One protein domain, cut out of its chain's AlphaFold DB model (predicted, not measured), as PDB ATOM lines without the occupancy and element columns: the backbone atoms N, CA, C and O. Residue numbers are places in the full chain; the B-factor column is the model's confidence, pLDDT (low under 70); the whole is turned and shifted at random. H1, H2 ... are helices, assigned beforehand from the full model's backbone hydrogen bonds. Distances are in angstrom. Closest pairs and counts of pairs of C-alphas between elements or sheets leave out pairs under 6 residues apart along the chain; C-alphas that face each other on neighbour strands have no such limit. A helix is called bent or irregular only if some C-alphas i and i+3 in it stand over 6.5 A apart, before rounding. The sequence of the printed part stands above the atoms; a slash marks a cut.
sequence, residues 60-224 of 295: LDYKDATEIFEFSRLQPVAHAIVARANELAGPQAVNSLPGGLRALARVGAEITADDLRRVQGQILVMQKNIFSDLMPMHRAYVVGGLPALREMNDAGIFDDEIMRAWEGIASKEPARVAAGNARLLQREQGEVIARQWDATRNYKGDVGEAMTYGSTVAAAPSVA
ATOM      1  N   LEU A  60     169.691 205.277 217.466       48.47
ATOM      2  CA  LEU A  60     170.844 204.987 218.304       48.47
ATOM      3  C   LEU A  60     172.165 204.991 217.561       48.47
ATOM      4  O   LEU A  60     172.596 204.013 216.942       48.47
ATOM      5  N   ASP A  61     172.837 206.121 217.715       44.97
ATOM      6  CA  ASP A  61     174.264 206.200 217.523       44.97
ATOM      7  C   ASP A  61     174.908 205.912 218.885       44.97
ATOM      8  O   ASP A  61     175.396 206.809 219.571       44.97
ATOM      9  N   TYR A  62     174.928 204.630 219.283       43.75
ATOM     10  CA  TYR A  62     175.567 204.170 220.529       43.75
ATOM     11  C   TYR A  62     177.061 204.540 220.612       43.75
ATOM     12  O   TYR A  62     177.731 204.193 221.587       43.75
ATOM     13  N   LYS A  63     177.630 205.211 219.601       38.09
ATOM     14  CA  LYS A  63     178.988 205.756 219.643       38.09
ATOM     15  C   LYS A  63     179.206 206.697 220.835       38.09
ATOM     16  O   LYS A  63     180.347 206.819 221.274       38.09
ATOM     17  N   ASP A  64     178.153 207.333 221.356       43.06
ATOM     18  CA  ASP A  64     178.278 208.357 222.389       43.06
ATOM     19  C   ASP A  64     177.912 207.826 223.785       43.06
ATOM     20  O   ASP A  64     176.856 207.230 224.009       43.06
ATOM     21  N   ALA A  65     178.770 208.119 224.771       39.38
ATOM     22  CA  ALA A  65     178.563 207.788 226.187       39.38
ATOM     23  C   ALA A  65     177.197 208.263 226.726       39.38
ATOM     24  O   ALA A  65     176.666 207.687 227.675       39.38
ATOM     25  N   THR A  66     176.607 209.284 226.101       47.28
ATOM     26  CA  THR A  66     175.288 209.847 226.405       47.28
ATOM     27  C   THR A  66     174.164 208.810 226.346       47.28
ATOM     28  O   THR A  66     173.317 208.811 227.232       47.28
ATOM     29  N   GLU A  67     174.158 207.880 225.386       51.88
ATOM     30  CA  GLU A  67     173.084 206.872 225.281       51.88
ATOM     31  C   GLU A  67     173.194 205.789 226.373       51.88
ATOM     32  O   GLU A  67     172.185 205.322 226.904       51.88
ATOM     33  N   ILE A  68     174.421 205.460 226.799       52.16
ATOM     34  CA  ILE A  68     174.687 204.616 227.980       52.16
ATOM     35  C   ILE A  68     174.194 205.312 229.263       52.16
ATOM     36  O   ILE A  68     173.607 204.670 230.144       52.16
ATOM     37  N   PHE A  69     174.383 206.633 229.362       49.75
ATOM     38  CA  PHE A  69     173.849 207.434 230.466       49.75
ATOM     39  C   PHE A  69     172.316 207.494 230.458       49.75
ATOM     40  O   PHE A  69     171.713 207.358 231.521       49.75
ATOM     41  N   GLU A  70     171.674 207.648 229.298       61.31
ATOM     42  CA  GLU A  70     170.208 207.628 229.182       61.31
ATOM     43  C   GLU A  70     169.623 206.263 229.568       61.31
ATOM     44  O   GLU A  70     168.644 206.203 230.312       61.31
ATOM     45  N   PHE A  71     170.263 205.153 229.184       61.38
ATOM     46  CA  PHE A  71     169.820 203.823 229.613       61.38
ATOM     47  C   PHE A  71     169.904 203.649 231.139       61.38
ATOM     48  O   PHE A  71     168.959 203.178 231.774       61.38
ATOM     49  N   SER A  72     170.997 204.115 231.752       61.91
ATOM     50  CA  SER A  72     171.168 204.092 233.214       61.91
ATOM     51  C   SER A  72     170.128 204.969 233.933       61.91
ATOM     52  O   SER A  72     169.684 204.640 235.031       61.91
ATOM     53  N   ARG A  73     169.666 206.063 233.307       66.31
ATOM     54  CA  ARG A  73     168.571 206.910 233.826       66.31
ATOM     55  C   ARG A  73     167.195 206.247 233.752       66.31
ATOM     56  O   ARG A  73     166.310 206.625 234.517       66.31
ATOM     57  N   LEU A  74     167.000 205.266 232.869       64.31
ATOM     58  CA  LEU A  74     165.743 204.518 232.776       64.31
ATOM     59  C   LEU A  74     165.611 203.458 233.878       64.31
ATOM     60  O   LEU A  74     164.483 203.115 234.240       64.31
ATOM     61  N   GLN A  75     166.720 202.979 234.458       65.19
ATOM     62  CA  GLN A  75     166.695 201.947 235.504       65.19
ATOM     63  C   GLN A  75     165.846 202.362 236.725       65.19
ATOM     64  O   GLN A  75     164.930 201.612 237.069       65.19
ATOM     65  N   PRO A  76     166.030 203.543 237.362       67.00
ATOM     66  CA  PRO A  76     165.210 203.936 238.512       67.00
ATOM     67  C   PRO A  76     163.718 204.049 238.186       67.00
ATOM     68  O   PRO A  76     162.878 203.699 239.014       67.00
ATOM     69  N   VAL A  77     163.376 204.499 236.973       68.62
ATOM     70  CA  VAL A  77     161.982 204.608 236.517       68.62
ATOM     71  C   VAL A  77     161.367 203.222 236.343       68.62
ATOM     72  O   VAL A  77     160.264 202.978 236.830       68.62
ATOM     73  N   ALA A  78     162.089 202.294 235.713       65.94
ATOM     74  CA  ALA A  78     161.650 200.910 235.574       65.94
ATOM     75  C   ALA A  78     161.449 200.249 236.944       65.94
ATOM     76  O   ALA A  78     160.399 199.656 237.191       65.94
ATOM     77  N   HIS A  79     162.390 200.432 237.874       67.75
ATOM     78  CA  HIS A  79     162.256 199.930 239.241       67.75
ATOM     79  C   HIS A  79     161.055 200.523 239.976       67.75
ATOM     80  O   HIS A  79     160.338 199.782 240.646       67.75
ATOM     81  N   ALA A  80     160.791 201.822 239.826       70.69
ATOM     82  CA  ALA A  80     159.629 202.462 240.432       70.69
ATOM     83  C   ALA A  80     158.311 201.907 239.870       70.69
ATOM     84  O   ALA A  80     157.386 201.631 240.635       70.69
ATOM     85  N   ILE A  81     158.234 201.683 238.554       67.38
ATOM     86  CA  ILE A  81     157.062 201.077 237.907       67.38
ATOM     87  C   ILE A  81     156.833 199.657 238.432       67.38
ATOM     88  O   ILE A  81     155.709 199.316 238.787       67.38
ATOM     89  N   VAL A  82     157.888 198.846 238.539       65.88
ATOM     90  CA  VAL A  82     157.804 197.472 239.063       65.88
ATOM     91  C   VAL A  82     157.405 197.441 240.522       65.88
ATOM     92  O   VAL A  82     156.502 196.696 240.891       65.88
ATOM     93  N   ALA A  83     158.066 198.247 241.352       68.62
ATOM     94  CA  ALA A  83     157.765 198.337 242.771       68.62
ATOM     95  C   ALA A  83     156.297 198.719 242.970       68.62
ATOM     96  O   ALA A  83     155.589 198.060 243.727       68.62
ATOM     97  N   ARG A  84     155.812 199.707 242.208       68.38
ATOM     98  CA  ARG A  84     154.423 200.152 242.280       68.38
ATOM     99  C   ARG A  84     153.433 199.120 241.740       68.38
ATOM    100  O   ARG A  84     152.374 198.941 242.333       68.38
ATOM    101  N   ALA A  85     153.758 198.427 240.649       65.56
ATOM    102  CA  ALA A  85     152.926 197.351 240.106       65.56
ATOM    103  C   ALA A  85     152.807 196.179 241.096       65.56
ATOM    104  O   ALA A  85     151.704 195.693 241.346       65.56
ATOM    105  N   ASN A  86     153.925 195.788 241.714       62.94
ATOM    106  CA  ASN A  86     153.966 194.761 242.751       62.94
ATOM    107  C   ASN A  86     153.180 195.171 244.000       62.94
ATOM    108  O   ASN A  86     152.448 194.354 244.549       62.94
ATOM    109  N   GLU A  87     153.306 196.423 244.439       67.44
ATOM    110  CA  GLU A  87     152.578 196.955 245.596       67.44
ATOM    111  C   GLU A  87     151.059 196.960 245.362       67.44
ATOM    112  O   GLU A  87     150.291 196.590 246.246       67.44
ATOM    113  N   LEU A  88     150.620 197.370 244.167       62.28
ATOM    114  CA  LEU A  88     149.201 197.548 243.855       62.28
ATOM    115  C   LEU A  88     148.473 196.250 243.513       62.28
ATOM    116  O   LEU A  88     147.286 196.121 243.810       62.28
ATOM    117  N   ALA A  89     149.143 195.329 242.824       61.31
ATOM    118  CA  ALA A  89     148.483 194.193 242.189       61.31
ATOM    119  C   ALA A  89     149.276 192.876 242.308       61.31
ATOM    120  O   ALA A  89     148.898 191.869 241.708       61.31
ATOM    121  N   GLY A  90     150.339 192.864 243.118       61.44
ATOM    122  CA  GLY A  90     151.157 191.686 243.393       61.44
ATOM    123  C   GLY A  90     152.142 191.322 242.271       61.44
ATOM    124  O   GLY A  90     152.111 191.906 241.186       61.44
ATOM    125  N   PRO A  91     153.016 190.320 242.497       66.69
ATOM    126  CA  PRO A  91     154.042 189.886 241.536       66.69
ATOM    127  C   PRO A  91     153.505 189.476 240.158       66.69
ATOM    128  O   PRO A  91     154.203 189.557 239.149       66.69
ATOM    129  N   GLN A  92     152.250 189.035 240.098       67.94
ATOM    130  CA  GLN A  92     151.574 188.616 238.875       67.94
ATOM    131  C   GLN A  92     151.281 189.804 237.951       67.94
ATOM    132  O   GLN A  92     151.240 189.619 236.737       67.94
ATOM    133  N   ALA A  93     151.144 191.018 238.491       67.88
ATOM    134  CA  ALA A  93     150.885 192.223 237.708       67.88
ATOM    135  C   ALA A  93     152.033 192.565 236.749       67.88
ATOM    136  O   ALA A  93     151.791 193.042 235.642       67.88
ATOM    137  N   VAL A  94     153.276 192.247 237.125       68.25
ATOM    138  CA  VAL A  94     154.455 192.416 236.257       68.25
ATOM    139  C   VAL A  94     154.364 191.524 235.016       68.25
ATOM    140  O   VAL A  94     154.849 191.903 233.953       68.25
ATOM    141  N   ASN A  95     153.705 190.364 235.108       72.62
ATOM    142  CA  ASN A  95     153.511 189.474 233.960       72.62
ATOM    143  C   ASN A  95     152.482 190.006 232.956       72.62
ATOM    144  O   ASN A  95     152.504 189.587 231.802       72.62
ATOM    145  N   SER A  96     151.632 190.943 233.376       72.69
ATOM    146  CA  SER A  96     150.672 191.629 232.509       72.69
ATOM    147  C   SER A  96     151.286 192.819 231.762       72.69
ATOM    148  O   SER A  96     150.620 193.406 230.914       72.69
ATOM    149  N   LEU A  97     152.537 193.197 232.064       77.81
ATOM    150  CA  LEU A  97     153.234 194.267 231.352       77.81
ATOM    151  C   LEU A  97     153.668 193.804 229.946       77.81
ATOM    152  O   LEU A  97     154.064 192.640 229.775       77.81
ATOM    153  N   PRO A  98     153.683 194.712 228.949       83.06
ATOM    154  CA  PRO A  98     154.258 194.440 227.635       83.06
ATOM    155  C   PRO A  98     155.696 193.928 227.721       83.06
ATOM    156  O   PRO A  98     156.437 194.295 228.634       83.06
ATOM    157  N   GLY A  99     156.090 193.081 226.763       85.69
ATOM    158  CA  GLY A  99     157.338 192.309 226.807       85.69
ATOM    159  C   GLY A  99     158.577 193.136 227.140       85.69
ATOM    160  O   GLY A  99     159.268 192.817 228.105       85.69
ATOM    161  N   GLY A 100     158.785 194.240 226.423       85.94
ATOM    162  CA  GLY A 100     159.915 195.141 226.636       85.94
ATOM    163  C   GLY A 100     159.955 195.781 228.027       85.94
ATOM    164  O   GLY A 100     160.987 195.754 228.698       85.94
ATOM    165  N   LEU A 101     158.816 196.291 228.512       83.62
ATOM    166  CA  LEU A 101     158.730 196.879 229.851       83.62
ATOM    167  C   LEU A 101     158.907 195.819 230.943       83.62
ATOM    168  O   LEU A 101     159.591 196.068 231.930       83.62
ATOM    169  N   ARG A 102     158.330 194.628 230.752       86.06
ATOM    170  CA  ARG A 102     158.486 193.474 231.647       86.06
ATOM    171  C   ARG A 102     159.933 192.987 231.715       86.06
ATOM    172  O   ARG A 102     160.389 192.592 232.784       86.06
ATOM    173  N   ALA A 103     160.651 193.007 230.600       88.88
ATOM    174  CA  ALA A 103     162.061 192.660 230.563       88.88
ATOM    175  C   ALA A 103     162.902 193.716 231.293       88.88
ATOM    176  O   ALA A 103     163.634 193.382 232.222       88.88
ATOM    177  N   LEU A 104     162.713 195.001 230.969       83.44
ATOM    178  CA  LEU A 104     163.402 196.110 231.641       83.44
ATOM    179  C   LEU A 104     163.156 196.107 233.156       83.44
ATOM    180  O   LEU A 104     164.068 196.333 233.944       83.44
ATOM    181  N   ALA A 105     161.932 195.785 233.559       79.69
ATOM    182  CA  ALA A 105     161.519 195.581 234.937       79.69
ATOM    183  C   ALA A 105     162.306 194.487 235.678       79.69
ATOM    184  O   ALA A 105     162.633 194.651 236.853       79.69
ATOM    185  N   ARG A 106     162.564 193.358 235.010       83.25
ATOM    186  CA  ARG A 106     163.183 192.173 235.618       83.25
ATOM    187  C   ARG A 106     164.694 192.282 235.703       83.25
ATOM    188  O   ARG A 106     165.250 191.953 236.740       83.25
ATOM    189  N   VAL A 107     165.335 192.732 234.627       84.69
ATOM    190  CA  VAL A 107     166.802 192.680 234.505       84.69
ATOM    191  C   VAL A 107     167.458 194.054 234.438       84.69
ATOM    192  O   VAL A 107     168.676 194.132 234.352       84.69
ATOM    193  N   GLY A 108     166.689 195.148 234.497       74.94
ATOM    194  CA  GLY A 108     167.195 196.512 234.321       74.94
ATOM    195  C   GLY A 108     168.425 196.834 235.172       74.94
ATOM    196  O   GLY A 108     169.417 197.294 234.617       74.94
ATOM    197  N   ALA A 109     168.396 196.540 236.479       73.31
ATOM    198  CA  ALA A 109     169.530 196.735 237.399       73.31
ATOM    199  C   ALA A 109     170.717 195.789 237.169       73.31
ATOM    200  O   ALA A 109     171.816 196.071 237.641       73.31
ATOM    201  N   GLU A 110     170.501 194.661 236.497       80.88
ATOM    202  CA  GLU A 110     171.506 193.613 236.304       80.88
ATOM    203  C   GLU A 110     172.280 193.781 234.989       80.88
ATOM    204  O   GLU A 110     173.300 193.121 234.784       80.88
ATOM    205  N   ILE A 111     171.819 194.666 234.098       82.12
ATOM    206  CA  ILE A 111     172.484 194.950 232.825       82.12
ATOM    207  C   ILE A 111     173.864 195.550 233.089       82.12
ATOM    208  O   ILE A 111     174.009 196.599 233.719       82.12
ATOM    209  N   THR A 112     174.888 194.883 232.564       82.88
ATOM    210  CA  THR A 112     176.284 195.274 232.757       82.88
ATOM    211  C   THR A 112     176.805 196.139 231.607       82.88
ATOM    212  O   THR A 112     176.248 196.171 230.508       82.88
ATOM    213  N   ALA A 113     177.953 196.788 231.819       79.06
ATOM    214  CA  ALA A 113     178.677 197.469 230.743       79.06
ATOM    215  C   ALA A 113     179.081 196.513 229.600       79.06
ATOM    216  O   ALA A 113     179.181 196.929 228.446       79.06
ATOM    217  N   ASP A 114     179.301 195.232 229.896       83.81
ATOM    218  CA  ASP A 114     179.657 194.216 228.899       83.81
ATOM    219  C   ASP A 114     178.463 193.879 228.005       83.81
ATOM    220  O   ASP A 114     178.623 193.726 226.793       83.81
ATOM    221  N   ASP A 115     177.263 193.830 228.587       85.56
ATOM    222  CA  ASP A 115     176.018 193.631 227.847       85.56
ATOM    223  C   ASP A 115     175.747 194.799 226.897       85.56
ATOM    224  O   ASP A 115     175.458 194.575 225.719       85.56
ATOM    225  N   LEU A 116     175.950 196.033 227.370       81.06
ATOM    226  CA  LEU A 116     175.841 197.237 226.544       81.06
ATOM    227  C   LEU A 116     176.827 197.205 225.370       81.06
ATOM    228  O   LEU A 116     176.422 197.372 224.219       81.06
ATOM    229  N   ARG A 117     178.109 196.911 225.628       78.19
ATOM    230  CA  ARG A 117     179.130 196.790 224.571       78.19
ATOM    231  C   ARG A 117     178.790 195.690 223.568       78.19
ATOM    232  O   ARG A 117     179.026 195.849 222.369       78.19
ATOM    233  N   ARG A 118     178.233 194.570 224.036       86.06
ATOM    234  CA  ARG A 118     177.838 193.452 223.175       86.06
ATOM    235  C   ARG A 118     176.691 193.835 222.243       86.06
ATOM    236  O   ARG A 118     176.820 193.603 221.039       86.06
ATOM    237  N   VAL A 119     175.624 194.436 222.769       83.38
ATOM    238  CA  VAL A 119     174.471 194.887 221.969       83.38
ATOM    239  C   VAL A 119     174.853 196.014 221.019       83.38
ATOM    240  O   VAL A 119     174.505 195.953 219.840       83.38
ATOM    241  N   GLN A 120     175.661 196.973 221.471       78.00
ATOM    242  CA  GLN A 120     176.230 198.001 220.601       78.00
ATOM    243  C   GLN A 120     176.993 197.374 219.427       78.00
ATOM    244  O   GLN A 120     176.775 197.744 218.276       78.00
ATOM    245  N   GLY A 121     177.845 196.379 219.689       79.00
ATOM    246  CA  GLY A 121     178.556 195.651 218.638       79.00
ATOM    247  C   GLY A 121     177.618 194.965 217.637       79.00
ATOM    248  O   GLY A 121     177.887 194.985 216.438       79.00
ATOM    249  N   GLN A 122     176.501 194.392 218.096       85.69
ATOM    250  CA  GLN A 122     175.494 193.799 217.209       85.69
ATOM    251  C   GLN A 122     174.804 194.858 216.338       85.69
ATOM    252  O   GLN A 122     174.633 194.637 215.142       85.69
ATOM    253  N   ILE A 123     174.465 196.020 216.902       79.69
ATOM    254  CA  ILE A 123     173.858 197.136 216.162       79.69
ATOM    255  C   ILE A 123     174.833 197.698 215.118       79.69
ATOM    256  O   ILE A 123     174.444 197.905 213.971       79.69
ATOM    257  N   LEU A 124     176.117 197.856 215.453       77.50
ATOM    258  CA  LEU A 124     177.147 198.274 214.492       77.50
ATOM    259  C   LEU A 124     177.285 197.284 213.323       77.50
ATOM    260  O   LEU A 124     177.483 197.688 212.175       77.50
ATOM    261  N   VAL A 125     177.151 195.980 213.584       82.31
ATOM    262  CA  VAL A 125     177.124 194.962 212.523       82.31
ATOM    263  C   VAL A 125     175.886 195.120 211.637       82.31
ATOM    264  O   VAL A 125     176.021 195.051 210.415       82.31
ATOM    265  N   MET A 126     174.710 195.407 212.206       82.81
ATOM    266  CA  MET A 126     173.509 195.707 211.414       82.81
ATOM    267  C   MET A 126     173.720 196.919 210.512       82.81
ATOM    268  O   MET A 126     173.464 196.830 209.316       82.81
ATOM    269  N   GLN A 127     174.250 198.015 211.059       73.88
ATOM    270  CA  GLN A 127     174.557 199.226 210.296       73.88
ATOM    271  C   GLN A 127     175.513 198.928 209.139       73.88
ATOM    272  O   GLN A 127     175.281 199.352 208.008       73.88
ATOM    273  N   LYS A 128     176.559 198.135 209.390       78.94
ATOM    274  CA  LYS A 128     177.487 197.694 208.346       78.94
ATOM    275  C   LYS A 128     176.789 196.869 207.264       78.94
ATOM    276  O   LYS A 128     177.131 197.022 206.091       78.94
ATOM    277  N   ASN A 129     175.846 196.009 207.638       85.50
ATOM    278  CA  ASN A 129     175.102 195.171 206.701       85.50
ATOM    279  C   ASN A 129     174.142 196.000 205.836       85.50
ATOM    280  O   ASN A 129     174.153 195.828 204.623       85.50
ATOM    281  N   ILE A 130     173.412 196.959 206.419       80.00
ATOM    282  CA  ILE A 130     172.595 197.933 205.669       80.00
ATOM    283  C   ILE A 130     173.473 198.721 204.697       80.00
ATOM    284  O   ILE A 130     173.198 198.784 203.500       80.00
ATOM    285  N   PHE A 131     174.565 199.296 205.213       79.94
ATOM    286  CA  PHE A 131     175.479 200.110 204.425       79.94
ATOM    287  C   PHE A 131     176.054 199.316 203.252       79.94
ATOM    288  O   PHE A 131     176.075 199.810 202.133       79.94
ATOM    289  N   SER A 132     176.513 198.088 203.492       83.50
ATOM    290  CA  SER A 132     177.142 197.267 202.452       83.50
ATOM    291  C   SER A 132     176.145 196.741 201.418       83.50
ATOM    292  O   SER A 132     176.578 196.382 200.329       83.50
ATOM    293  N   ASP A 133     174.850 196.698 201.743       88.25
ATOM    294  CA  ASP A 133     173.787 196.275 200.830       88.25
ATOM    295  C   ASP A 133     173.311 197.437 199.941       88.25
ATOM    296  O   ASP A 133     173.502 197.409 198.727       88.25
ATOM    297  N   LEU A 134     172.757 198.505 200.525       84.56
ATOM    298  CA  LEU A 134     172.056 199.544 199.758       84.56
ATOM    299  C   LEU A 134     172.949 200.687 199.264       84.56
ATOM    300  O   LEU A 134     172.713 201.235 198.182       84.56
ATOM    301  N   MET A 135     173.972 201.079 200.027       82.94
ATOM    302  CA  MET A 135     174.752 202.272 199.683       82.94
ATOM    303  C   MET A 135     175.567 202.134 198.386       82.94
ATOM    304  O   MET A 135     175.587 203.108 197.628       82.94
ATOM    305  N   PRO A 136     176.172 200.970 198.057       88.31
ATOM    306  CA  PRO A 136     176.790 200.754 196.751       88.31
ATOM    307  C   PRO A 136     175.812 200.975 195.592       88.31
ATOM    308  O   PRO A 136     176.168 201.646 194.624       88.31
ATOM    309  N   MET A 137     174.567 200.490 195.710       89.75
ATOM    310  CA  MET A 137     173.530 200.684 194.688       89.75
ATOM    311  C   MET A 137     173.162 202.163 194.553       89.75
ATOM    312  O   MET A 137     173.190 202.721 193.457       89.75
ATOM    313  N   HIS A 138     172.883 202.838 195.673       86.12
ATOM    314  CA  HIS A 138     172.577 204.269 195.668       86.12
ATOM    315  C   HIS A 138     173.709 205.075 195.025       86.12
ATOM    316  O   HIS A 138     173.472 205.970 194.212       86.12
ATOM    317  N   ARG A 139     174.962 204.738 195.343       84.81
ATOM    318  CA  ARG A 139     176.108 205.428 194.770       84.81
ATOM    319  C   ARG A 139     176.254 205.167 193.274       84.81
ATOM    320  O   ARG A 139     176.473 206.128 192.534       84.81
ATOM    321  N   ALA A 140     176.082 203.923 192.834       90.81
ATOM    322  CA  ALA A 140     176.058 203.564 191.421       90.81
ATOM    323  C   ALA A 140     174.993 204.359 190.658       90.81
ATOM    324  O   ALA A 140     175.297 204.961 189.629       90.81
ATOM    325  N   TYR A 141     173.787 204.470 191.217       90.25
ATOM    326  CA  TYR A 141     172.704 205.261 190.641       90.25
ATOM    327  C   TYR A 141     173.039 206.756 190.551       90.25
ATOM    328  O   TYR A 141     172.838 207.375 189.508       90.25
ATOM    329  N   VAL A 142     173.601 207.348 191.608       86.06
ATOM    330  CA  VAL A 142     173.982 208.772 191.612       86.06
ATOM    331  C   VAL A 142     175.091 209.077 190.598       86.06
ATOM    332  O   VAL A 142     175.111 210.168 190.034       86.06
ATOM    333  N   VAL A 143     176.031 208.152 190.371       88.38
ATOM    334  CA  VAL A 143     177.147 208.351 189.424       88.38
ATOM    335  C   VAL A 143     176.755 208.043 187.988       88.38
ATOM    336  O   VAL A 143     177.049 208.827 187.093       88.38
ATOM    337  N   GLY A 144     176.175 206.867 187.766       90.38
ATOM    338  CA  GLY A 144     175.992 206.278 186.442       90.38
ATOM    339  C   GLY A 144     174.536 206.016 186.069       90.38
ATOM    340  O   GLY A 144     174.285 205.453 185.007       90.38
ATOM    341  N   GLY A 145     173.576 206.415 186.908       94.38
ATOM    342  CA  GLY A 145     172.149 206.229 186.664       94.38
ATOM    343  C   GLY A 145     171.730 204.760 186.596       94.38
ATOM    344  O   GLY A 145     172.392 203.867 187.127       94.38
ATOM    345  N   LEU A 146     170.614 204.505 185.905       97.44
ATOM    346  CA  LEU A 146     170.117 203.147 185.669       97.44
ATOM    347  C   LEU A 146     171.123 202.232 184.944       97.44
ATOM    348  O   LEU A 146     171.168 201.068 185.317       97.44
ATOM    349  N   PRO A 147     171.938 202.683 183.964       97.88
ATOM    350  CA  PRO A 147     172.940 201.814 183.341       97.88
ATOM    351  C   PRO A 147     173.917 201.167 184.332       97.88
ATOM    352  O   PRO A 147     174.179 199.975 184.224       97.88
ATOM    353  N   ALA A 148     174.399 201.913 185.332       97.06
ATOM    354  CA  ALA A 148     175.290 201.356 186.355       97.06
ATOM    355  C   ALA A 148     174.582 200.330 187.254       97.06
ATOM    356  O   ALA A 148     175.188 199.342 187.658       97.06
ATOM    357  N   LEU A 149     173.297 200.542 187.549       97.81
ATOM    358  CA  LEU A 149     172.491 199.568 188.286       97.81
ATOM    359  C   LEU A 149     172.189 198.314 187.463       97.81
ATOM    360  O   LEU A 149     172.227 197.222 188.018       97.81
ATOM    361  N   ARG A 150     171.934 198.452 186.156       98.44
ATOM    362  CA  ARG A 150     171.747 197.303 185.259       98.44
ATOM    363  C   ARG A 150     172.991 196.431 185.231       98.44
ATOM    364  O   ARG A 150     172.871 195.242 185.440       98.44
ATOM    365  N   GLU A 151     174.175 197.026 185.121       98.31
ATOM    366  CA  GLU A 151     175.435 196.275 185.198       98.31
ATOM    367  C   GLU A 151     175.577 195.507 186.525       98.31
ATOM    368  O   GLU A 151     176.037 194.371 186.535       98.31
ATOM    369  N   MET A 152     175.159 196.099 187.651       98.19
ATOM    370  CA  MET A 152     175.158 195.408 188.948       98.19
ATOM    371  C   MET A 152     174.129 194.267 189.011       98.19
ATOM    372  O   MET A 152     174.421 193.228 189.600       98.19
ATOM    373  N   ASN A 153     172.948 194.454 188.423       98.44
ATOM    374  CA  ASN A 153     171.907 193.431 188.321       98.44
ATOM    375  C   ASN A 153     172.338 192.281 187.398       98.44
ATOM    376  O   ASN A 153     172.278 191.129 187.814       98.44
ATOM    377  N   ASP A 154     172.875 192.594 186.217       98.00
ATOM    378  CA  ASP A 154     173.443 191.635 185.261       98.00
ATOM    379  C   ASP A 154     174.606 190.848 185.887       98.00
ATOM    380  O   ASP A 154     174.784 189.662 185.621       98.00
ATOM    381  N   ALA A 155     175.383 191.488 186.769       97.75
ATOM    382  CA  ALA A 155     176.438 190.826 187.531       97.75
ATOM    383  C   ALA A 155     175.917 189.897 188.639       97.75
ATOM    384  O   ALA A 155     176.708 189.162 189.220       97.75
ATOM    385  N   GLY A 156     174.620 189.929 188.955       96.94
ATOM    386  CA  GLY A 156     174.014 189.129 190.019       96.94
ATOM    387  C   GLY A 156     174.137 189.726 191.425       96.94
ATOM    388  O   GLY A 156     173.797 189.052 192.395       96.94
ATOM    389  N   ILE A 157     174.572 190.987 191.566       96.25
ATOM    390  CA  ILE A 157     174.729 191.645 192.882       96.25
ATOM    391  C   ILE A 157     173.368 191.826 193.575       96.25
ATOM    392  O   ILE A 157     173.269 191.766 194.802       96.25
ATOM    393  N   PHE A 158     172.311 192.055 192.795       96.19
ATOM    394  CA  PHE A 158     170.924 192.058 193.252       96.19
ATOM    395  C   PHE A 158     169.986 191.599 192.128       96.19
ATOM    396  O   PHE A 158     170.340 191.641 190.950       96.19
ATOM    397  N   ASP A 159     168.786 191.160 192.498       96.69
ATOM    398  CA  ASP A 159     167.815 190.577 191.570       96.69
ATOM    399  C   ASP A 159     166.980 191.614 190.789       96.69
ATOM    400  O   ASP A 159     166.978 192.821 191.054       96.69
ATOM    401  N   ASP A 160     166.206 191.120 189.822       98.12
ATOM    402  CA  ASP A 160     165.361 191.953 188.964       98.12
ATOM    403  C   ASP A 160     164.254 192.682 189.734       98.12
ATOM    404  O   ASP A 160     163.706 193.677 189.254       98.12
ATOM    405  N   GLU A 161     163.866 192.185 190.909       97.69
ATOM    406  CA  GLU A 161     162.870 192.847 191.744       97.69
ATOM    407  C   GLU A 161     163.418 194.164 192.288       97.69
ATOM    408  O   GLU A 161     162.761 195.206 192.171       97.69
ATOM    409  N   ILE A 162     164.649 194.138 192.794       97.50
ATOM    410  CA  ILE A 162     165.353 195.337 193.241       97.50
ATOM    411  C   ILE A 162     165.646 196.269 192.060       97.50
ATOM    412  O   ILE A 162     165.473 197.484 192.190       97.50
ATOM    413  N   MET A 163     165.977 195.734 190.880       98.19
ATOM    414  CA  MET A 163     166.138 196.560 189.677       98.19
ATOM    415  C   MET A 163     164.845 197.309 189.313       98.19
ATOM    416  O   MET A 163     164.871 198.523 189.087       98.19
ATOM    417  N   ARG A 164     163.688 196.632 189.336       98.31
ATOM    418  CA  ARG A 164     162.377 197.261 189.078       98.31
ATOM    419  C   ARG A 164     162.035 198.350 190.095       98.31
ATOM    420  O   ARG A 164     161.414 199.350 189.724       98.31
ATOM    421  N   ALA A 165     162.434 198.191 191.358       94.44
ATOM    422  CA  ALA A 165     162.252 199.225 192.377       94.44
ATOM    423  C   ALA A 165     163.021 200.508 192.010       94.44
ATOM    424  O   ALA A 165     162.444 201.601 192.028       94.44
ATOM    425  N   TRP A 166     164.280 200.378 191.581       95.81
ATOM    426  CA  TRP A 166     165.087 201.502 191.100       95.81
ATOM    427  C   TRP A 166     164.524 202.154 189.834       95.81
ATOM    428  O   TRP A 166     164.502 203.380 189.732       95.81
ATOM    429  N   GLU A 167     164.007 201.372 188.886       97.50
ATOM    430  CA  GLU A 167     163.315 201.910 187.707       97.50
ATOM    431  C   GLU A 167     162.041 202.679 188.083       97.50
ATOM    432  O   GLU A 167     161.741 203.722 187.495       97.50
ATOM    433  N   GLY A 168     161.303 202.192 189.086       91.25
ATOM    434  CA  GLY A 168     160.154 202.887 189.660       91.25
ATOM    435  C   GLY A 168     160.536 204.254 190.225       91.25
ATOM    436  O   GLY A 168     159.900 205.252 189.890       91.25
ATOM    437  N   ILE A 169     161.624 204.321 190.993       85.62
ATOM    438  CA  ILE A 169     162.172 205.576 191.532       85.62
ATOM    439  C   ILE A 169     162.622 206.513 190.401       85.62
ATOM    440  O   ILE A 169     162.280 207.697 190.387       85.62
ATOM    441  N   ALA A 170     163.336 205.990 189.404       91.44
ATOM    442  CA  ALA A 170     163.842 206.772 188.279       91.44
ATOM    443  C   ALA A 170     162.737 207.343 187.374       91.44
ATOM    444  O   ALA A 170     162.952 208.365 186.722       91.44
ATOM    445  N   SER A 171     161.551 206.720 187.355       92.56
ATOM    446  CA  SER A 171     160.402 207.181 186.561       92.56
ATOM    447  C   SER A 171     159.882 208.561 186.973       92.56
ATOM    448  O   SER A 171     159.243 209.234 186.167       92.56
ATOM    449  N   LYS A 172     160.149 208.979 188.222       87.94
ATOM    450  CA  LYS A 172     159.603 210.192 188.857       87.94
ATOM    451  C   LYS A 172     158.071 210.227 188.941       87.94
ATOM    452  O   LYS A 172     157.509 211.247 189.333       87.94
ATOM    453  N   GLU A 173     157.390 209.134 188.608       91.31
ATOM    454  CA  GLU A 173     155.955 209.006 188.816       91.31
ATOM    455  C   GLU A 173     155.694 208.779 190.316       91.31
ATOM    456  O   GLU A 173     156.222 207.811 190.872       91.31
ATOM    457  N   PRO A 174     154.892 209.622 190.995       85.12
ATOM    458  CA  PRO A 174     154.777 209.589 192.454       85.12
ATOM    459  C   PRO A 174     154.437 208.214 193.041       85.12
ATOM    460  O   PRO A 174     155.048 207.797 194.025       85.12
ATOM    461  N   ALA A 175     153.504 207.480 192.423       85.94
ATOM    462  CA  ALA A 175     153.103 206.159 192.901       85.94
ATOM    463  C   ALA A 175     154.230 205.124 192.752       85.94
ATOM    464  O   ALA A 175     154.488 204.345 193.671       85.94
ATOM    465  N   ARG A 176     154.955 205.148 191.626       88.06
ATOM    466  CA  ARG A 176     156.087 204.244 191.378       88.06
ATOM    467  C   ARG A 176     157.302 204.569 192.239       88.06
ATOM    468  O   ARG A 176     157.973 203.645 192.689       88.06
ATOM    469  N   VAL A 177     157.557 205.849 192.509       80.56
ATOM    470  CA  VAL A 177     158.597 206.286 193.453       80.56
ATOM    471  C   VAL A 177     158.285 205.769 194.854       80.56
ATOM    472  O   VAL A 177     159.144 205.155 195.483       80.56
ATOM    473  N   ALA A 178     157.051 205.960 195.329       78.06
ATOM    474  CA  ALA A 178     156.630 205.477 196.640       78.06
ATOM    475  C   ALA A 178     156.742 203.948 196.752       78.06
ATOM    476  O   ALA A 178     157.288 203.452 197.737       78.06
ATOM    477  N   ALA A 179     156.293 203.207 195.733       84.75
ATOM    478  CA  ALA A 179     156.386 201.748 195.699       84.75
ATOM    479  C   ALA A 179     157.843 201.247 195.669       84.75
ATOM    480  O   ALA A 179     158.194 200.341 196.422       84.75
ATOM    481  N   GLY A 180     158.701 201.856 194.844       82.44
ATOM    482  CA  GLY A 180     160.117 201.493 194.757       82.44
ATOM    483  C   GLY A 180     160.853 201.731 196.075       82.44
ATOM    484  O   GLY A 180     161.503 200.827 196.596       82.44
ATOM    485  N   ASN A 181     160.673 202.907 196.676       81.50
ATOM    486  CA  ASN A 181     161.245 203.219 197.984       81.50
ATOM    487  C   ASN A 181     160.717 202.288 199.090       81.50
ATOM    488  O   ASN A 181     161.499 201.823 199.914       81.50
ATOM    489  N   ALA A 182     159.417 201.966 199.097       81.25
ATOM    490  CA  ALA A 182     158.851 201.019 200.056       81.25
ATOM    491  C   ALA A 182     159.477 199.621 199.917       81.25
ATOM    492  O   ALA A 182     159.772 198.984 200.927       81.25
ATOM    493  N   ARG A 183     159.743 199.160 198.689       90.56
ATOM    494  CA  ARG A 183     160.399 197.869 198.444       90.56
ATOM    495  C   ARG A 183     161.855 197.849 198.912       90.56
ATOM    496  O   ARG A 183     162.265 196.873 199.543       90.56
ATOM    497  N   LEU A 184     162.621 198.909 198.638       85.62
ATOM    498  CA  LEU A 184     164.002 199.033 199.127       85.62
ATOM    499  C   LEU A 184     164.046 199.105 200.661       85.62
ATOM    500  O   LEU A 184     164.885 198.465 201.289       85.62
ATOM    501  N   LEU A 185     163.090 199.800 201.279       82.56
ATOM    502  CA  LEU A 185     162.968 199.864 202.734       82.56
ATOM    503  C   LEU A 185     162.564 198.514 203.341       82.56
ATOM    504  O   LEU A 185     163.057 198.141 204.402       82.56
ATOM    505  N   GLN A 186     161.708 197.749 202.661       87.94
ATOM    506  CA  GLN A 186     161.374 196.383 203.060       87.94
ATOM    507  C   GLN A 186     162.597 195.464 202.996       87.94
ATOM    508  O   GLN A 186     162.808 194.687 203.928       87.94
ATOM    509  N   ARG A 187     163.424 195.582 201.947       90.81
ATOM    510  CA  ARG A 187     164.694 194.851 201.842       90.81
ATOM    511  C   ARG A 187     165.569 195.138 203.054       90.81
ATOM    512  O   ARG A 187     165.980 194.217 203.752       90.81
ATOM    513  N   GLU A 188     165.793 196.413 203.352       84.94
ATOM    514  CA  GLU A 188     166.610 196.813 204.493       84.94
ATOM    515  C   GLU A 188     166.055 196.258 205.811       84.94
ATOM    516  O   GLU A 188     166.735 195.528 206.531       84.94
ATOM    517  N   GLN A 189     164.798 196.580 206.113       85.25
ATOM    518  CA  GLN A 189     164.208 196.388 207.436       85.25
ATOM    519  C   GLN A 189     163.768 194.943 207.696       85.25
ATOM    520  O   GLN A 189     163.791 194.504 208.853       85.25
ATOM    521  N   GLY A 190     163.350 194.234 206.644       89.44
ATOM    522  CA  GLY A 190     162.754 192.898 206.685       89.44
ATOM    523  C   GLY A 190     163.683 191.772 206.235       89.44
ATOM    524  O   GLY A 190     163.632 190.684 206.800       89.44
ATOM    525  N   GLU A 191     164.567 192.014 205.266       93.12
ATOM    526  CA  GLU A 191     165.440 190.963 204.717       93.12
ATOM    527  C   GLU A 191     166.864 191.060 205.272       93.12
ATOM    528  O   GLU A 191     167.439 190.047 205.681       93.12
ATOM    529  N   VAL A 192     167.422 192.274 205.335       89.00
ATOM    530  CA  VAL A 192     168.808 192.499 205.764       89.00
ATOM    531  C   VAL A 192     168.922 192.430 207.287       89.00
ATOM    532  O   VAL A 192     169.752 191.674 207.797       89.00
ATOM    533  N   ILE A 193     168.100 193.171 208.042       88.31
ATOM    534  CA  ILE A 193     168.301 193.324 209.500       88.31
ATOM    535  C   ILE A 193     167.275 192.643 210.405       88.31
ATOM    536  O   ILE A 193     167.518 192.590 211.608       88.31
ATOM    537  N   ALA A 194     166.168 192.093 209.895       92.31
ATOM    538  CA  ALA A 194     165.122 191.522 210.760       92.31
ATOM    539  C   ALA A 194     165.665 190.437 211.704       92.31
ATOM    540  O   ALA A 194     165.584 190.575 212.923       92.31
ATOM    541  N   ARG A 195     166.352 189.429 211.150       95.38
ATOM    542  CA  ARG A 195     166.973 188.357 211.950       95.38
ATOM    543  C   ARG A 195     168.068 188.860 212.892       95.38
ATOM    544  O   ARG A 195     168.337 188.236 213.913       95.38
ATOM    545  N   GLN A 196     168.730 189.964 212.548       94.00
ATOM    546  CA  GLN A 196     169.761 190.548 213.401       94.00
ATOM    547  C   GLN A 196     169.127 191.248 214.606       94.00
ATOM    548  O   GLN A 196     169.613 191.082 215.720       94.00
ATOM    549  N   TRP A 197     168.007 191.947 214.409       93.88
ATOM    550  CA  TRP A 197     167.205 192.473 215.511       93.88
ATOM    551  C   TRP A 197     166.676 191.369 216.418       93.88
ATOM    552  O   TRP A 197     166.784 191.511 217.634       93.88
ATOM    553  N   ASP A 198     166.191 190.257 215.859       95.62
ATOM    554  CA  ASP A 198     165.784 189.097 216.660       95.62
ATOM    555  C   ASP A 198     166.958 188.545 217.480       95.62
ATOM    556  O   ASP A 198     166.816 188.277 218.669       95.62
ATOM    557  N   ALA A 199     168.144 188.417 216.877       96.12
ATOM    558  CA  ALA A 199     169.340 187.950 217.575       96.12
ATOM    559  C   ALA A 199     169.787 188.904 218.697       96.12
ATOM    560  O   ALA A 199     170.237 188.444 219.748       96.12
ATOM    561  N   THR A 200     169.663 190.216 218.495       93.44
ATOM    562  CA  THR A 200     169.946 191.223 219.528       93.44
ATOM    563  C   THR A 200     168.904 191.189 220.639       93.44
ATOM    564  O   THR A 200     169.271 191.175 221.810       93.44
ATOM    565  N   ARG A 201     167.614 191.101 220.300       94.69
ATOM    566  CA  ARG A 201     166.520 190.977 221.275       94.69
ATOM    567  C   ARG A 201     166.647 189.702 222.111       94.69
ATOM    568  O   ARG A 201     166.435 189.733 223.312       94.69
ATOM    569  N   ASN A 202     167.071 188.596 221.502       96.44
ATOM    570  CA  ASN A 202     167.242 187.308 222.180       96.44
ATOM    571  C   ASN A 202     168.561 187.192 222.974       96.44
ATOM    572  O   ASN A 202     168.812 186.159 223.604       96.44
ATOM    573  N   TYR A 203     169.432 188.208 222.947       95.50
ATOM    574  CA  TYR A 203     170.697 188.188 223.680       95.50
ATOM    575  C   TYR A 203     170.449 188.058 225.190       95.50
ATOM    576  O   TYR A 203     169.875 188.945 225.811       95.50
ATOM    577  N   LYS A 204     170.894 186.945 225.790       95.38
ATOM    578  CA  LYS A 204     170.707 186.646 227.225       95.38
ATOM    579  C   LYS A 204     169.244 186.794 227.704       95.38
ATOM    580  O   LYS A 204     168.998 187.196 228.839       95.38
ATOM    581  N   GLY A 205     168.271 186.445 226.860       93.19
ATOM    582  CA  GLY A 205     166.849 186.484 227.221       93.19
ATOM    583  C   GLY A 205     166.351 187.907 227.488       93.19
ATOM    584  O   GLY A 205     166.468 188.768 226.622       93.19
ATOM    585  N   ASP A 206     165.825 188.158 228.693       91.88
ATOM    586  CA  ASP A 206     165.232 189.452 229.071       91.88
ATOM    587  C   ASP A 206     166.242 190.624 228.965       91.88
ATOM    588  O   ASP A 206     165.838 191.775 228.827       91.88
ATOM    589  N   VAL A 207     167.557 190.366 228.968       90.81
ATOM    590  CA  VAL A 207     168.605 191.400 228.833       90.81
ATOM    591  C   VAL A 207     168.565 192.084 227.463       90.81
ATOM    592  O   VAL A 207     168.544 193.314 227.386       90.81
ATOM    593  N   GLY A 208     168.514 191.310 226.378       91.69
ATOM    594  CA  GLY A 208     168.401 191.828 225.015       91.69
ATOM    595  C   GLY A 208     167.066 192.530 224.785       91.69
ATOM    596  O   GLY A 208     167.045 193.642 224.262       91.69
ATOM    597  N   GLU A 209     165.970 191.929 225.253       93.19
ATOM    598  CA  GLU A 209     164.616 192.492 225.185       93.19
ATOM    599  C   GLU A 209     164.528 193.854 225.892       93.19
ATOM    600  O   GLU A 209     163.998 194.814 225.334       93.19
ATOM    601  N   ALA A 210     165.100 193.967 227.095       88.94
ATOM    602  CA  ALA A 210     165.149 195.211 227.856       88.94
ATOM    603  C   ALA A 210     165.958 196.300 227.140       88.94
ATOM    604  O   ALA A 210     165.538 197.459 227.103       88.94
ATOM    605  N   MET A 211     167.110 195.942 226.561       86.19
ATOM    606  CA  MET A 211     167.959 196.898 225.848       86.19
ATOM    607  C   MET A 211     167.314 197.398 224.557       86.19
ATOM    608  O   MET A 211     167.305 198.607 224.326       86.19
ATOM    609  N   THR A 212     166.728 196.518 223.740       87.75
ATOM    610  CA  THR A 212     166.031 196.929 222.507       87.75
ATOM    611  C   THR A 212     164.742 197.709 222.798       87.75
ATOM    612  O   THR A 212     164.379 198.632 222.065       87.75
ATOM    613  N   TYR A 213     164.082 197.435 223.923       88.56
ATOM    614  CA  TYR A 213     162.972 198.261 224.390       88.56
ATOM    615  C   TYR A 213     163.430 199.643 224.875       88.56
ATOM    616  O   TYR A 213     162.871 200.656 224.455       88.56
ATOM    617  N   GLY A 214     164.478 199.721 225.704       80.88
ATOM    618  CA  GLY A 214     165.051 201.001 226.143       80.88
ATOM    619  C   GLY A 214     165.507 201.861 224.961       80.88
ATOM    620  O   GLY A 214     165.280 203.067 224.935       80.88
ATOM    621  N   SER A 215     166.031 201.205 223.931       76.62
ATOM    622  CA  SER A 215     166.312 201.751 222.606       76.62
ATOM    623  C   SER A 215     165.096 202.451 221.973       76.62
ATOM    624  O   SER A 215     165.212 203.578 221.498       76.62
ATOM    625  N   THR A 216     163.913 201.835 222.033       82.50
ATOM    626  CA  THR A 216     162.647 202.404 221.530       82.50
ATOM    627  C   THR A 216     162.235 203.655 222.311       82.50
ATOM    628  O   THR A 216     161.724 204.620 221.742       82.50
ATOM    629  N   VAL A 217     162.469 203.650 223.626       81.38
ATOM    630  CA  VAL A 217     162.158 204.777 224.518       81.38
ATOM    631  C   VAL A 217     163.098 205.962 224.274       81.38
ATOM    632  O   VAL A 217     162.642 207.106 224.250       81.38
ATOM    633  N   ALA A 218     164.393 205.688 224.100       73.50
ATOM    634  CA  ALA A 218     165.437 206.699 223.936       73.50
ATOM    635  C   ALA A 218     165.528 207.262 222.508       73.50
ATOM    636  O   ALA A 218     166.056 208.353 222.309       73.50
ATOM    637  N   ALA A 219     164.995 206.540 221.523       68.50
ATOM    638  CA  ALA A 219     165.021 206.920 220.122       68.50
ATOM    639  C   ALA A 219     164.464 208.323 219.845       68.50
ATOM    640  O   ALA A 219     163.327 208.654 220.208       68.50
ATOM    641  N   ALA A 220     165.235 209.114 219.103       63.38
ATOM    642  CA  ALA A 220     164.779 210.367 218.520       63.38
ATOM    643  C   ALA A 220     164.402 210.137 217.052       63.38
ATOM    644  O   ALA A 220     165.088 209.383 216.378       63.38
ATOM    645  N   PRO A 221     163.348 210.773 216.518       59.47
ATOM    646  CA  PRO A 221     163.017 210.634 215.113       59.47
ATOM    647  C   PRO A 221     164.100 211.296 214.263       59.47
ATOM    648  O   PRO A 221     164.465 212.451 214.465       59.47
ATOM    649  N   SER A 222     164.572 210.542 213.288       52.62
ATOM    650  CA  SER A 222     165.589 210.973 212.336       52.62
ATOM    651  C   SER A 222     165.037 211.929 211.272       52.62
ATOM    652  O   SER A 222     165.614 212.971 210.980       52.62
ATOM    653  N   VAL A 223     163.840 211.627 210.762       55.69
ATOM    654  CA  VAL A 223     163.208 212.392 209.683       55.69
ATOM    655  C   VAL A 223     162.287 213.470 210.255       55.69
ATOM    656  O   VAL A 223     161.407 213.196 211.076       55.69
ATOM    657  N   ALA A 224     162.435 214.705 209.770       55.06
ATOM    658  CA  ALA A 224     161.576 215.818 210.160       55.06
ATOM    659  C   ALA A 224     160.087 215.499 209.914       55.06
ATOM    660  O   ALA A 224     159.682 215.132 208.812       55.06
TER     661      ALA A 224
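What this domain is: This is residues 60 to 224 of the 295 residues of an uncharacterized protein of Gordonia westfalica (UniProt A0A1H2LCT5). The long, kinked helix arm H4a is a beam joining two helical lobes into a loose rod; at one end H8 crosses H3 and H1, with short H2 toward the tip. Toward the other end H4a and H6 spread from each other and the side-by-side H4b and H5 bridge the opening, while H6 and then H7 lead back beside H4a to H8. The printed part has 165 residues with eight named helices, H1 to H8 in chain order, and no named strand; its class is all helix, and the helix packing is mostly crossed. The whole is loose, with a radius of gyration of the C-alphas of 20.7 A and spans of 65 by 32 by 28 A.

How they stand to each other: Start with H1, residues 65 to 89; with residues 82 to 86 alone it touches H2, residues 91 to 96, and the closest C-alphas, of Ala 85 and Ala 93, are 6.0 A apart. H3, residues 99 to 110, touches H1 at Ala 78 and Ala 105, the closest C-alphas at 5.4 A, and is only just about perpendicular to it at 71 degrees. H2 and H3 form a helical hairpin but only just touch, with 3 pairs of C-alphas within 8 A, the closest being Val 94 and Arg 102 at 6.2 A. Next comes H4, residues 113 to 154, assigned as one helix by its hydrogen bonds but bent: C-alphas 143 and 146 are 9.5 A apart. Its arms, H4a up to residue 143 and H4b from residue 146, stand at a steep tilt of 64 degrees. H5, residues 160 to 170, makes a helical hairpin with H4b at a shallow tilt of 5 degrees, the closest C-alphas being those of Asn 153 and Met 163 at 6.7 A. H5 makes another hairpin with H6, residues 174 to 192, where the closest C-alphas, of Ala 165 and Gly 180, are 3.9 A apart. H6 touches H4a with residues 188 to 192 alone, Ile 130 and Glu 188 being closest at 6.2 A between C-alphas. H7, residues 194 to 201, meets H6 only through their link and touches H4a at a shallow tilt of 18 degrees, opposite ways; the closest C-alphas, of Val 119 and Thr 200, are 6.3 A apart. Last, H8, residues 206 to 218, touches H1, H3, H4a and H7; look at Leu 104 and Ala 210, the closest C-alphas of H3 and H8, at 4.3 A. H1 and H6 are among the pairs that are apart. In H4b, H5, H7 and H8 every O i to N i+4 pair is within hydrogen-bond range; the counts are 18 of 21 in H1, 6 of 8 in H3, 25 of 27 in H4a, 14 of 15 in H6 and 0 of 2 in H2, where 3 of 3 O i to N i+3 pairs are within range.

Where its parts are: Find C-alpha 65 at (178.563, 207.788, 226.187); from there H1 runs 36.7 A. H3 is irregular, with C-alphas 106 and 109 8.0 A apart. Find C-alpha 113 at (178.677, 197.469, 230.743), where H4a begins its 42.8 A run; it is irregular too, with C-alphas 133 and 136 6.8 A apart, and has a kink of 33 degrees near residue 134. H6 measures 25.8 A, and H8 runs 18.0 A to C-alpha 218 at (165.437, 206.699, 223.936).

The domain as a whole: The C-alphas farthest apart, of Glu 87 and Pro 147, are 65.7 A from each other. The printed part has no cut, and its seven links are tight. The mean pLDDT of the printed part is 80.8; look for values under 70 at residues 60 to 79, 81 to 94 and 219 to 224.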